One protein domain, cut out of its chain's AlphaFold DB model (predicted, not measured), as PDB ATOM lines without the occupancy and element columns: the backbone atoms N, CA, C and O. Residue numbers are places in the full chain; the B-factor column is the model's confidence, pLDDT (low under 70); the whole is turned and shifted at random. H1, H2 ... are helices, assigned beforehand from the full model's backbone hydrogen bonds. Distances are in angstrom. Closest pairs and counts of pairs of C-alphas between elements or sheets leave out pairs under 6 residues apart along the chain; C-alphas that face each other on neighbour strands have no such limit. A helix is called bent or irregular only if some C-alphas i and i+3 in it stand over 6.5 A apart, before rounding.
ATOM      1  N   LEU A  32     176.796 255.384 200.351       82.38
ATOM      2  CA  LEU A  32     177.437 255.378 201.666       82.38
ATOM      3  C   LEU A  32     178.909 255.779 201.573       82.38
ATOM      4  O   LEU A  32     179.370 256.577 202.386       82.38
ATOM      5  N   GLN A  33     179.640 255.297 200.568       82.12
ATOM      6  CA  GLN A  33     181.050 255.634 200.367       82.12
ATOM      7  C   GLN A  33     181.268 257.119 200.047       82.12
ATOM      8  O   GLN A  33     182.211 257.694 200.592       82.12
ATOM      9  N   LYS A  34     180.372 257.744 199.263       75.38
ATOM     10  CA  LYS A  34     180.360 259.193 198.969       75.38
ATOM     11  C   LYS A  34     180.169 260.054 200.234       75.38
ATOM     12  O   LYS A  34     180.602 261.204 200.269       75.38
ATOM     13  N   SER A  35     179.550 259.521 201.292       71.50
ATOM     14  CA  SER A  35     179.347 260.247 202.552       71.50
ATOM     15  C   SER A  35     180.640 260.321 203.377       71.50
ATOM     16  O   SER A  35     181.281 259.298 203.608       71.50
ATOM     17  N   GLN A  36     181.008 261.513 203.857       66.75
ATOM     18  CA  GLN A  36     182.188 261.720 204.717       66.75
ATOM     19  C   GLN A  36     181.911 261.470 206.213       66.75
ATOM     20  O   GLN A  36     182.844 261.426 207.012       66.75
ATOM     21  N   GLU A  37     180.646 261.292 206.601       71.31
ATOM     22  CA  GLU A  37     180.222 261.151 207.997       71.31
ATOM     23  C   GLU A  37     179.736 259.720 208.307       71.31
ATOM     24  O   GLU A  37     179.248 259.024 207.408       71.31
ATOM     25  N   PRO A  38     179.833 259.261 209.572       74.00
ATOM     26  CA  PRO A  38     179.234 257.998 209.995       74.00
ATOM     27  C   PRO A  38     177.704 258.034 209.862       74.00
ATOM     28  O   PRO A  38     177.050 258.952 210.360       74.00
ATOM     29  N   ASP A  39     177.110 257.022 209.226       80.00
ATOM     30  CA  ASP A  39     175.653 256.911 209.094       80.00
ATOM     31  C   ASP A  39     175.059 256.115 210.254       80.00
ATOM     32  O   ASP A  39     174.912 254.897 210.185       80.00
ATOM     33  N   ALA A  40     174.756 256.802 211.353       82.19
ATOM     34  CA  ALA A  40     174.196 256.169 212.545       82.19
ATOM     35  C   ALA A  40     172.681 255.915 212.455       82.19
ATOM     36  O   ALA A  40     172.158 255.094 213.207       82.19
ATOM     37  N   LEU A  41     171.973 256.590 211.541       86.31
ATOM     38  CA  LEU A  41     170.515 256.519 211.438       86.31
ATOM     39  C   LEU A  41     170.058 255.356 210.547       86.31
ATOM     40  O   LEU A  41     169.112 254.650 210.898       86.31
ATOM     41  N   LEU A  42     170.753 255.099 209.432       89.12
ATOM     42  CA  LEU A  42     170.406 254.009 208.514       89.12
ATOM     43  C   LEU A  42     170.445 252.606 209.165       89.12
ATOM     44  O   LEU A  42     169.485 251.858 208.976       89.12
ATOM     45  N   PRO A  43     171.462 252.217 209.964       90.19
ATOM     46  CA  PRO A  43     171.477 250.919 210.645       90.19
ATOM     47  C   PRO A  43     170.305 250.736 211.611       90.19
ATOM     48  O   PRO A  43     169.737 249.651 211.698       90.19
ATOM     49  N   VAL A  44     169.914 251.805 212.308       90.44
ATOM     50  CA  VAL A  44     168.801 251.796 213.267       90.44
ATOM     51  C   VAL A  44     167.466 251.648 212.544       90.44
ATOM     52  O   VAL A  44     166.611 250.875 212.979       90.44
ATOM     53  N   LEU A  45     167.303 252.324 211.405       92.12
ATOM     54  CA  LEU A  45     166.143 252.152 210.531       92.12
ATOM     55  C   LEU A  45     166.036 250.722 210.013       92.12
ATOM     56  O   LEU A  45     164.979 250.109 210.129       92.12
ATOM     57  N   MET A  46     167.132 250.172 209.489       93.69
ATOM     58  CA  MET A  46     167.147 248.810 208.954       93.69
ATOM     59  C   MET A  46     166.895 247.768 210.045       93.69
ATOM     60  O   MET A  46     166.128 246.835 209.820       93.69
ATOM     61  N   HIS A  47     167.448 247.959 211.248       93.38
ATOM     62  CA  HIS A  47     167.133 247.132 212.418       93.38
ATOM     63  C   HIS A  47     165.647 247.201 212.782       93.38
ATOM     64  O   HIS A  47     165.013 246.161 212.961       93.38
ATOM     65  N   THR A  48     165.073 248.406 212.816       93.69
ATOM     66  CA  THR A  48     163.658 248.633 213.143       93.69
ATOM     67  C   THR A  48     162.731 247.989 212.108       93.69
ATOM     68  O   THR A  48     161.777 247.306 212.478       93.69
ATOM     69  N   ILE A  49     163.035 248.126 210.812       94.94
ATOM     70  CA  ILE A  49     162.287 247.479 209.721       94.94
ATOM     71  C   ILE A  49     162.413 245.958 209.813       94.94
ATOM     72  O   ILE A  49     161.420 245.241 209.698       94.94
ATOM     73  N   GLU A  50     163.620 245.441 210.040       94.50
ATOM     74  CA  GLU A  50     163.857 244.004 210.112       94.50
ATOM     75  C   GLU A  50     163.144 243.357 211.308       94.50
ATOM     76  O   GLU A  50     162.522 242.299 211.168       94.50
ATOM     77  N   ARG A  51     163.164 244.020 212.468       93.31
ATOM     78  CA  ARG A  51     162.313 243.667 213.607       93.31
ATOM     79  C   ARG A  51     160.854 243.695 213.210       93.31
ATOM     80  O   ARG A  51     160.160 242.693 213.375       93.31
ATOM     81  N   GLY A  52     160.428 244.800 212.605       91.25
ATOM     82  CA  GLY A  52     159.136 245.002 211.968       91.25
ATOM     83  C   GLY A  52     158.628 243.752 211.237       91.25
ATOM     84  O   GLY A  52     157.575 243.177 211.533       91.25
ATOM     85  N   LEU A  53     159.457 243.240 210.339       92.69
ATOM     86  CA  LEU A  53     159.159 242.077 209.515       92.69
ATOM     87  C   LEU A  53     159.006 240.765 210.303       92.69
ATOM     88  O   LEU A  53     158.295 239.871 209.841       92.69
ATOM     89  N   GLN A  54     159.574 240.618 211.499       89.75
ATOM     90  CA  GLN A  54     159.371 239.419 212.327       89.75
ATOM     91  C   GLN A  54     157.934 239.298 212.869       89.75
ATOM     92  O   GLN A  54     157.500 238.192 213.195       89.75
ATOM     93  N   GLY A  55     157.170 240.397 212.921       83.56
ATOM     94  CA  GLY A  55     155.775 240.407 213.377       83.56
ATOM     95  C   GLY A  55     155.593 239.760 214.755       83.56
ATOM     96  O   GLY A  55     156.294 240.096 215.704       83.56
ATOM     97  N   SER A  56     154.694 238.780 214.865       76.56
ATOM     98  CA  SER A  56     154.429 238.056 216.122       76.56
ATOM     99  C   SER A  56     155.596 237.200 216.633       76.56
ATOM    100  O   SER A  56     155.532 236.700 217.751       76.56
ATOM    101  N   ARG A  57     156.660 237.021 215.838       77.88
ATOM    102  CA  ARG A  57     157.874 236.286 216.232       77.88
ATOM    103  C   ARG A  57     158.918 237.173 216.922       77.88
ATOM    104  O   ARG A  57     159.958 236.655 217.320       77.88
ATOM    105  N   ARG A  58     158.675 238.487 217.038       83.56
ATOM    106  CA  ARG A  58     159.565 239.422 217.748       83.56
ATOM    107  C   ARG A  58     159.659 239.032 219.229       83.56
ATOM    108  O   ARG A  58     158.646 238.758 219.869       83.56
ATOM    109  N   SER A  59     160.868 239.057 219.789       76.69
ATOM    110  CA  SER A  59     161.073 238.943 221.238       76.69
ATOM    111  C   SER A  59     160.998 240.323 221.899       76.69
ATOM    112  O   SER A  59     161.722 241.246 221.502       76.69
ATOM    113  N   GLY A  60     160.122 240.458 222.901       78.38
ATOM    114  CA  GLY A  60     159.858 241.713 223.612       78.38
ATOM    115  C   GLY A  60     159.156 242.785 222.763       78.38
ATOM    116  O   GLY A  60     158.961 242.626 221.561       78.38
ATOM    117  N   SER A  61     158.782 243.896 223.399       80.12
ATOM    118  CA  SER A  61     158.242 245.092 222.735       80.12
ATOM    119  C   SER A  61     159.089 246.301 223.116       80.12
ATOM    120  O   SER A  61     159.429 246.470 224.287       80.12
ATOM    121  N   SER A  62     159.419 247.138 222.134       87.62
ATOM    122  CA  SER A  62     160.101 248.419 222.328       87.62
ATOM    123  C   SER A  62     159.289 249.588 221.770       87.62
ATOM    124  O   SER A  62     158.345 249.406 221.000       87.62
ATOM    125  N   GLU A  63     159.671 250.806 222.147       87.88
ATOM    126  CA  GLU A  63     159.106 252.037 221.588       87.88
ATOM    127  C   GLU A  63     159.278 252.109 220.061       87.88
ATOM    128  O   GLU A  63     158.325 252.441 219.359       87.88
ATOM    129  N   LEU A  64     160.433 251.677 219.536       89.69
ATOM    130  CA  LEU A  64     160.699 251.635 218.092       89.69
ATOM    131  C   LEU A  64     159.797 250.631 217.356       89.69
ATOM    132  O   LEU A  64     159.373 250.900 216.235       89.69
ATOM    133  N   ASP A  65     159.447 249.507 217.994       91.19
ATOM    134  CA  ASP A  65     158.505 248.536 217.418       91.19
ATOM    135  C   ASP A  65     157.103 249.161 217.259       91.19
ATOM    136  O   ASP A  65     156.472 249.008 216.214       91.19
ATOM    137  N   ARG A  66     156.633 249.921 218.265       90.56
ATOM    138  CA  ARG A  66     155.340 250.636 218.203       90.56
ATOM    139  C   ARG A  66     155.345 251.738 217.150       90.56
ATOM    140  O   ARG A  66     154.352 251.921 216.450       90.56
ATOM    141  N   ILE A  67     156.456 252.466 217.047       92.06
ATOM    142  CA  ILE A  67     156.666 253.485 216.019       92.06
ATOM    143  C   ILE A  67     156.572 252.857 214.628       92.06
ATOM    144  O   ILE A  67     155.816 253.357 213.798       92.06
ATOM    145  N   PHE A  68     157.270 251.743 214.387       94.06
ATOM    146  CA  PHE A  68     157.206 251.031 213.111       94.06
ATOM    147  C   PHE A  68     155.773 250.631 212.753       94.06
ATOM    148  O   PHE A  68     155.314 250.943 211.656       94.06
ATOM    149  N   ASP A  69     155.054 249.988 213.679       91.94
ATOM    150  CA  ASP A  69     153.696 249.509 213.414       91.94
ATOM    151  C   ASP A  69     152.734 250.687 213.126       91.94
ATOM    152  O   ASP A  69     151.908 250.606 212.217       91.94
ATOM    153  N   SER A  70     152.887 251.815 213.832       92.12
ATOM    154  CA  SER A  70     152.118 253.052 213.606       92.12
ATOM    155  C   SER A  70     152.441 253.728 212.266       92.12
ATOM    156  O   SER A  70     151.545 254.183 211.557       92.12
ATOM    157  N   VAL A  71     153.720 253.794 211.883       91.88
ATOM    158  CA  VAL A  71     154.143 254.366 210.594       91.88
ATOM    159  C   VAL A  71     153.653 253.493 209.440       91.88
ATOM    160  O   VAL A  71     153.089 254.018 208.487       91.88
ATOM    161  N   LEU A  72     153.786 252.166 209.537       92.88
ATOM    162  CA  LEU A  72     153.341 251.244 208.488       92.88
ATOM    163  C   LEU A  72     151.833 251.365 208.212       92.88
ATOM    164  O   LEU A  72     151.417 251.328 207.059       92.88
ATOM    165  N   GLN A  73     151.013 251.587 209.245       90.81
ATOM    166  CA  GLN A  73     149.573 251.832 209.082       90.81
ATOM    167  C   GLN A  73     149.254 253.102 208.279       90.81
ATOM    168  O   GLN A  73     148.204 253.171 207.642       90.81
ATOM    169  N   ARG A  74     150.141 254.104 208.301       89.00
ATOM    170  CA  ARG A  74     149.982 255.366 207.560       89.00
ATOM    171  C   ARG A  74     150.458 255.276 206.105       89.00
ATOM    172  O   ARG A  74     150.137 256.173 205.333       89.00
ATOM    173  N   HIS A  75     151.154 254.198 205.739       88.19
ATOM    174  CA  HIS A  75     151.710 253.949 204.406       88.19
ATOM    175  C   HIS A  75     151.181 252.630 203.815       88.19
ATOM    176  O   HIS A  75     151.939 251.663 203.687       88.19
ATOM    177  N   PRO A  76     149.884 252.546 203.457       87.50
ATOM    178  CA  PRO A  76     149.285 251.322 202.911       87.50
ATOM    179  C   PRO A  76     149.907 250.870 201.578       87.50
ATOM    180  O   PRO A  76     149.773 249.708 201.200       87.50
ATOM    181  N   GLU A  77     150.585 251.768 200.864       85.00
ATOM    182  CA  GLU A  77     151.348 251.481 199.650       85.00
ATOM    183  C   GLU A  77     152.663 250.720 199.903       85.00
ATOM    184  O   GLU A  77     153.240 250.178 198.960       85.00
ATOM    185  N   VAL A  78     153.145 250.667 201.152       89.12
ATOM    186  CA  VAL A  78     154.377 249.964 201.530       89.12
ATOM    187  C   VAL A  78     154.048 248.562 202.027       89.12
ATOM    188  O   VAL A  78     153.551 248.362 203.135       89.12
ATOM    189  N   ASP A  79     154.360 247.565 201.202       87.06
ATOM    190  CA  ASP A  79     154.109 246.166 201.527       87.06
ATOM    191  C   ASP A  79     155.318 245.455 202.165       87.06
ATOM    192  O   ASP A  79     156.461 245.926 202.199       87.06
ATOM    193  N   ARG A  80     155.056 244.253 202.684       88.56
ATOM    194  CA  ARG A  80     156.069 243.410 203.328       88.56
ATOM    195  C   ARG A  80     157.212 243.035 202.379       88.56
ATOM    196  O   ARG A  80     158.345 242.897 202.836       88.56
ATOM    197  N   ARG A  81     156.924 242.835 201.089       87.75
ATOM    198  CA  ARG A  81     157.911 242.405 200.091       87.75
ATOM    199  C   ARG A  81     158.912 243.523 199.823       87.75
ATOM    200  O   ARG A  81     160.112 243.270 199.791       87.75
ATOM    201  N   LEU A  82     158.427 244.750 199.686       87.56
ATOM    202  CA  LEU A  82     159.247 245.936 199.512       87.56
ATOM    203  C   LEU A  82     160.205 246.107 200.697       87.56
ATOM    204  O   LEU A  82     161.411 246.241 200.502       87.56
ATOM    205  N   LEU A  83     159.695 246.004 201.926       91.69
ATOM    206  CA  LEU A  83     160.518 246.112 203.133       91.69
ATOM    207  C   LEU A  83     161.559 244.983 203.237       91.69
ATOM    208  O   LEU A  83     162.691 245.218 203.658       91.69
ATOM    209  N   GLN A  84     161.206 243.759 202.830       91.75
ATOM    210  CA  GLN A  84     162.142 242.629 202.777       91.75
ATOM    211  C   GLN A  84     163.272 242.861 201.772       91.75
ATOM    212  O   GLN A  84     164.423 242.538 202.075       91.75
ATOM    213  N   ASN A  85     162.968 243.440 200.608       88.69
ATOM    214  CA  ASN A  85     163.983 243.794 199.619       88.69
ATOM    215  C   ASN A  85     164.959 244.833 200.187       88.69
ATOM    216  O   ASN A  85     166.167 244.638 200.078       88.69
ATOM    217  N   LEU A  86     164.453 245.858 200.888       89.44
ATOM    218  CA  LEU A  86     165.303 246.872 201.524       89.44
ATOM    219  C   LEU A  86     166.305 246.250 202.508       89.44
ATOM    220  O   LEU A  86     167.506 246.511 202.447       89.44
ATOM    221  N   VAL A  87     165.818 245.379 203.395       92.50
ATOM    222  CA  VAL A  87     166.668 244.685 204.376       92.50
ATOM    223  C   VAL A  87     167.676 243.762 203.684       92.50
ATOM    224  O   VAL A  87     168.823 243.664 204.121       92.50
ATOM    225  N   THR A  88     167.269 243.098 202.601       91.69
ATOM    226  CA  THR A  88     168.130 242.182 201.839       91.69
ATOM    227  C   THR A  88     169.286 242.926 201.175       91.69
ATOM    228  O   THR A  88     170.441 242.541 201.362       91.69
ATOM    229  N   ASP A  89     169.001 244.019 200.471       89.19
ATOM    230  CA  ASP A  89     170.021 244.857 199.832       89.19
ATOM    231  C   ASP A  89     170.981 245.455 200.867       89.19
ATOM    232  O   ASP A  89     172.197 245.416 200.679       89.19
ATOM    233  N   TYR A  90     170.456 245.961 201.992       91.06
ATOM    234  CA  TYR A  90     171.294 246.480 203.072       91.06
ATOM    235  C   TYR A  90     172.225 245.397 203.627       91.06
ATOM    236  O   TYR A  90     173.414 245.636 203.815       91.06
ATOM    237  N   ARG A  91     171.727 244.176 203.856       90.94
ATOM    238  CA  ARG A  91     172.541 243.054 204.356       90.94
ATOM    239  C   ARG A  91     173.595 242.569 203.366       90.94
ATOM    240  O   ARG A  91     174.610 242.038 203.811       90.94
ATOM    241  N   ALA A  92     173.371 242.758 202.069       90.69
ATOM    242  CA  ALA A  92     174.341 242.420 201.032       90.69
ATOM    243  C   ALA A  92     175.575 243.345 201.040       90.69
ATOM    244  O   ALA A  92     176.599 242.998 200.453       90.69
ATOM    245  N   LEU A  93     175.512 244.496 201.722       89.44
ATOM    246  CA  LEU A  93     176.648 245.404 201.854       89.44
ATOM    247  C   LEU A  93     177.796 244.793 202.679       89.44
ATOM    248  O   LEU A  93     177.548 244.186 203.734       89.44
ATOM    249  N   PRO A  94     179.064 245.061 202.304       90.62
ATOM    250  CA  PRO A  94     180.214 244.711 203.128       90.62
ATOM    251  C   PRO A  94     180.081 245.270 204.549       90.62
ATOM    252  O   PRO A  94     179.707 246.430 204.744       90.62
ATOM    253  N   ALA A  95     180.431 244.465 205.558       88.06
ATOM    254  CA  ALA A  95     180.377 244.895 206.958       88.06
ATOM    255  C   ALA A  95     181.201 246.174 207.194       88.06
ATOM    256  O   ALA A  95     180.730 247.087 207.861       88.06
ATOM    257  N   SER A  96     182.366 246.283 206.545       87.06
ATOM    258  CA  SER A  96     183.237 247.466 206.589       87.06
ATOM    259  C   SER A  96     182.567 248.757 206.111       87.06
ATOM    260  O   SER A  96     182.943 249.831 206.570       87.06
ATOM    261  N   VAL A  97     181.574 248.670 205.219       87.69
ATOM    262  CA  VAL A  97     180.781 249.818 204.760       87.69
ATOM    263  C   VAL A  97     179.657 250.115 205.753       87.69
ATOM    264  O   VAL A  97     179.478 251.267 206.139       87.69
ATOM    265  N   ARG A  98     178.942 249.083 206.224       88.19
ATOM    266  CA  ARG A  98     177.810 249.240 207.157       88.19
ATOM    267  C   ARG A  98     178.203 249.787 208.524       88.19
ATOM    268  O   ARG A  98     177.418 250.508 209.128       88.19
ATOM    269  N   THR A  99     179.388 249.437 209.017       87.38
ATOM    270  CA  THR A  99     179.835 249.779 210.375       87.38
ATOM    271  C   THR A  99     180.854 250.918 210.405       87.38
ATOM    272  O   THR A  99     181.463 251.179 211.445       87.38
ATOM    273  N   ARG A 100     181.090 251.585 209.268       86.81
ATOM    274  CA  ARG A 100     182.155 252.583 209.116       86.81
ATOM    275  C   ARG A 100     181.960 253.758 210.078       86.81
ATOM    276  O   ARG A 100     180.999 254.512 209.959       86.81
ATOM    277  N   GLY A 101     182.907 253.928 211.002       82.06
ATOM    278  CA  GLY A 101     182.898 255.027 211.974       82.06
ATOM    279  C   GLY A 101     181.802 254.925 213.043       82.06
ATOM    280  O   GLY A 101     181.556 255.911 213.733       82.06
ATOM    281  N   LEU A 102     181.140 253.768 213.178       85.88
ATOM    282  CA  LEU A 102     180.070 253.561 214.155       85.88
ATOM    283  C   LEU A 102     180.588 252.910 215.445       85.88
ATOM    284  O   LEU A 102     181.437 252.017 215.388       85.88
ATOM    285  N   PRO A 103     180.051 253.293 216.616       85.19
ATOM    286  CA  PRO A 103     180.346 252.603 217.864       85.19
ATOM    287  C   PRO A 103     179.781 251.167 217.852       85.19
ATOM    288  O   PRO A 103     178.750 250.918 217.215       85.19
ATOM    289  N   PRO A 104     180.378 250.220 218.611       85.38
ATOM    290  CA  PRO A 104     179.942 248.819 218.648       85.38
ATOM    291  C   PRO A 104     178.457 248.616 218.972       85.38
ATOM    292  O   PRO A 104     177.838 247.695 218.444       85.38
ATOM    293  N   ALA A 105     177.878 249.497 219.795       83.00
ATOM    294  CA  ALA A 105     176.464 249.467 220.170       83.00
ATOM    295  C   ALA A 105     175.501 249.662 218.979       83.00
ATOM    296  O   ALA A 105     174.358 249.222 219.050       83.00
ATOM    297  N   ILE A 106     175.957 250.297 217.892       84.81
ATOM    298  CA  ILE A 106     175.183 250.527 216.659       84.81
ATOM    299  C   ILE A 106     175.658 249.584 215.544       84.81
ATOM    300  O   ILE A 106     174.858 249.074 214.766       84.81
ATOM    301  N   ALA A 107     176.964 249.319 215.468       85.62
ATOM    302  CA  ALA A 107     177.541 248.446 214.450       85.62
ATOM    303  C   ALA A 107     177.035 246.991 214.534       85.62
ATOM    304  O   ALA A 107     176.935 246.322 213.508       85.62
ATOM    305  N   ASN A 108     176.704 246.514 215.740       86.44
ATOM    306  CA  ASN A 108     176.377 245.111 216.016       86.44
ATOM    307  C   ASN A 108     174.916 244.906 216.456       86.44
ATOM    308  O   ASN A 108     174.638 244.067 217.313       86.44
ATOM    309  N   LEU A 109     173.981 245.693 215.915       88.88
ATOM    310  CA  LEU A 109     172.560 245.561 216.244       88.88
ATOM    311  C   LEU A 109     172.017 244.176 215.849       88.88
ATOM    312  O   LEU A 109     172.108 243.764 214.693       88.88
ATOM    313  N   ASP A 110     171.405 243.483 216.811       89.19
ATOM    314  CA  ASP A 110     170.738 242.194 216.608       89.19
ATOM    315  C   ASP A 110     169.225 242.411 216.439       89.19
ATOM    316  O   ASP A 110     168.559 242.817 217.398       89.19
ATOM    317  N   PRO A 111     168.637 242.136 215.261       87.88
ATOM    318  CA  PRO A 111     167.204 242.301 215.046       87.88
ATOM    319  C   PRO A 111     166.366 241.330 215.885       87.88
ATOM    320  O   PRO A 111     165.172 241.555 216.044       87.88
ATOM    321  N   ALA A 112     166.916 240.268 216.477       88.00
ATOM    322  CA  ALA A 112     166.147 239.429 217.400       88.00
ATOM    323  C   ALA A 112     165.811 240.154 218.719       88.00
ATOM    324  O   ALA A 112     164.889 239.748 219.431       88.00
ATOM    325  N   ARG A 113     166.516 241.249 219.047       89.06
ATOM    326  CA  ARG A 113     166.404 241.964 220.327       89.06
ATOM    327  C   ARG A 113     166.091 243.455 220.138       89.06
ATOM    328  O   ARG A 113     166.494 244.043 219.133       89.06
ATOM    329  N   PRO A 114     165.346 244.077 221.070       89.19
ATOM    330  CA  PRO A 114     165.129 245.519 221.044       89.19
ATOM    331  C   PRO A 114     166.446 246.272 221.276       89.19
ATOM    332  O   PRO A 114     167.341 245.767 221.955       89.19
ATOM    333  N   ILE A 115     166.556 247.484 220.721       86.75
ATOM    334  CA  ILE A 115     167.693 248.371 221.003       86.75
ATOM    335  C   ILE A 115     167.596 248.836 222.457       86.75
ATOM    336  O   ILE A 115     166.525 249.231 222.918       86.75
ATOM    337  N   ASP A 116     168.720 248.794 223.170       82.81
ATOM    338  CA  ASP A 116     168.799 249.281 224.543       82.81
ATOM    339  C   ASP A 116     168.502 250.799 224.614       82.81
ATOM    340  O   ASP A 116     169.056 251.558 223.810       82.81
ATOM    341  N   PRO A 117     167.683 251.281 225.571       77.75
ATOM    342  CA  PRO A 117     167.366 252.706 225.708       77.75
ATOM    343  C   PRO A 117     168.593 253.629 225.814       77.75
ATOM    344  O   PRO A 117     168.571 254.754 225.313       77.75
ATOM    345  N   SER A 118     169.689 253.170 226.424       75.69
ATOM    346  CA  SER A 118     170.939 253.937 226.512       75.69
ATOM    347  C   SER A 118     171.649 254.052 225.157       75.69
ATOM    348  O   SER A 118     172.199 255.108 224.831       75.69
ATOM    349  N   ALA A 119     171.573 253.010 224.321       75.88
ATOM    350  CA  ALA A 119     172.065 253.053 222.949       75.88
ATOM    351  C   ALA A 119     171.216 254.001 222.089       75.88
ATOM    352  O   ALA A 119     171.779 254.765 221.309       75.88
ATOM    353  N   VAL A 120     169.891 254.033 222.287       72.44
ATOM    354  CA  VAL A 120     168.971 254.981 221.625       72.44
ATOM    355  C   VAL A 120     169.362 256.437 221.921       72.44
ATOM    356  O   VAL A 120     169.491 257.237 220.996       72.44
ATOM    357  N   GLN A 121     169.656 256.779 223.179       73.94
ATOM    358  CA  GLN A 121     170.128 258.125 223.537       73.94
ATOM    359  C   GLN A 121     171.506 258.458 222.939       73.94
ATOM    360  O   GLN A 121     171.735 259.585 222.494       73.94
ATOM    361  N   MET A 122     172.428 257.490 222.899       75.19
ATOM    362  CA  MET A 122     173.745 257.661 222.273       75.19
ATOM    363  C   MET A 122     173.635 257.884 220.757       75.19
ATOM    364  O   MET A 122     174.332 258.745 220.223       75.19
ATOM    365  N   ILE A 123     172.743 257.157 220.073       74.44
ATOM    366  CA  ILE A 123     172.424 257.366 218.653       74.44
ATOM    367  C   ILE A 123     171.889 258.780 218.447       74.44
ATOM    368  O   ILE A 123     172.369 259.476 217.556       74.44
ATOM    369  N   GLY A 124     170.950 259.219 219.292       71.94
ATOM    370  CA  GLY A 124     170.425 260.581 219.266       71.94
ATOM    371  C   GLY A 124     171.549 261.613 219.313       71.94
ATOM    372  O   GLY A 124     171.653 262.447 218.420       71.94
ATOM    373  N   LYS A 125     172.469 261.506 220.277       72.56
ATOM    374  CA  LYS A 125     173.638 262.400 220.345       72.56
ATOM    375  C   LYS A 125     174.505 262.325 219.090       72.56
ATOM    376  O   LYS A 125     174.812 263.352 218.503       72.56
ATOM    377  N   LEU A 126     174.847 261.126 218.622       74.12
ATOM    378  CA  LEU A 126     175.696 260.959 217.441       74.12
ATOM    379  C   LEU A 126     175.050 261.550 216.175       74.12
ATOM    380  O   LEU A 126     175.720 262.235 215.410       74.12
ATOM    381  N   VAL A 127     173.751 261.348 215.954       69.94
ATOM    382  CA  VAL A 127     173.037 261.874 214.778       69.94
ATOM    383  C   VAL A 127     172.826 263.391 214.870       69.94
ATOM    384  O   VAL A 127     172.902 264.083 213.854       69.94
ATOM    385  N   LEU A 128     172.590 263.920 216.075       65.94
ATOM    386  CA  LEU A 128     172.200 265.317 216.295       65.94
ATOM    387  C   LEU A 128     173.373 266.262 216.607       65.94
ATOM    388  O   LEU A 128     173.238 267.466 216.393       65.94
ATOM    389  N   GLU A 129     174.503 265.752 217.105       62.44
ATOM    390  CA  GLU A 129     175.685 266.543 217.498       62.44
ATOM    391  C   GLU A 129     176.830 266.467 216.471       62.44
ATOM    392  O   GLU A 129     177.647 267.386 216.399       62.44
ATOM    393  N   THR A 130     176.894 265.423 215.632       51.97
ATOM    394  CA  THR A 130     177.993 265.247 214.650       51.97
ATOM    395  C   THR A 130     177.842 266.141 213.409       51.97
ATOM    396  O   THR A 130     178.815 266.385 212.696       51.97
ATOM    397  N   ARG A 131     176.654 266.707 213.165       51.91
ATOM    398  CA  ARG A 131     176.389 267.601 212.025       51.91
ATOM    399  C   ARG A 131     176.910 269.012 212.321       51.91
ATOM    400  O   ARG A 131     176.205 269.846 212.884       51.91
TER     401      ARG A 131
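What this domain is: This is residues 32 to 131 of the 561 residues of an uncharacterized protein of Armatimonadetes bacterium (UniProt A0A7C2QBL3). One long kinked helix, H1, runs through the middle; H3 packs on one side at a steep tilt, and H2 crosses its later part. The short H4 and H5 and the longer H6 gather near its beginning, loosely attached, while residues 73 to 79 stick out. The 100 printed residues include six named helices, H1 to H6 in chain order, and no named strand: all helix. The whole is compact, with a radius of gyration of the C-alphas of 13.7 A and spans of 35 by 28 by 23 A.

Where its parts are: Start at Leu 32 and read on to C-alpha 41 at (170.515, 256.519, 211.438), where H1 begins, residues 41 to 57, 24.3 A long. It kinks by 26 degrees near residue 51 and is irregular: C-alphas 53 and 56 are 9.1 A apart. Next come H2, residues 63 to 74, 17.1 A; H3, residues 80 to 92, 18.4 A; H4, residues 95 to 98; H5, residues 104 to 107; and H6, residues 117 to 129, 18.1 A, ending at C-alpha 129, (175.685, 266.543, 217.498).

How they stand to each other: Begin at H1, the hub. Its residues 46 to 53 touch H3, closest at the C-alphas of Met 46 and Val 87, 6.2 A, a steep tilt of 50 degrees, opposite ways. Its residues 48 to 52 touch residues 64 to 69 of H2, closest at the C-alphas of Gly 52 and Phe 68, 6.4 A; the lines are about perpendicular at 83 degrees. H1 and H5 only just touch, with 3 pairs of C-alphas within 8 A, closest Pro 43 and Ile 106, 7.1 A. H5 and H6 also only just touch, with 3 such pairs, closest Ala 105 and Ala 119, 6.3 A. H4 is close to but not clearly touching H1, the closest C-alphas, Pro 43 and Arg 98, being 7.4 A apart. H2 and H6 are apart. In H3 and H6 every O i to N i+4 pair is within hydrogen-bond range; H1 has 10 of 13 and H2 7 of 8, and H4 and H5 are too short for such a pair.

The domain as a whole: Look at Gln 36 and Ser 56 for the two C-alphas farthest apart, 38.2 A. The printed part has no cut and no long link. The pLDDT is under 70 at residue 36 and residues 127 to 131.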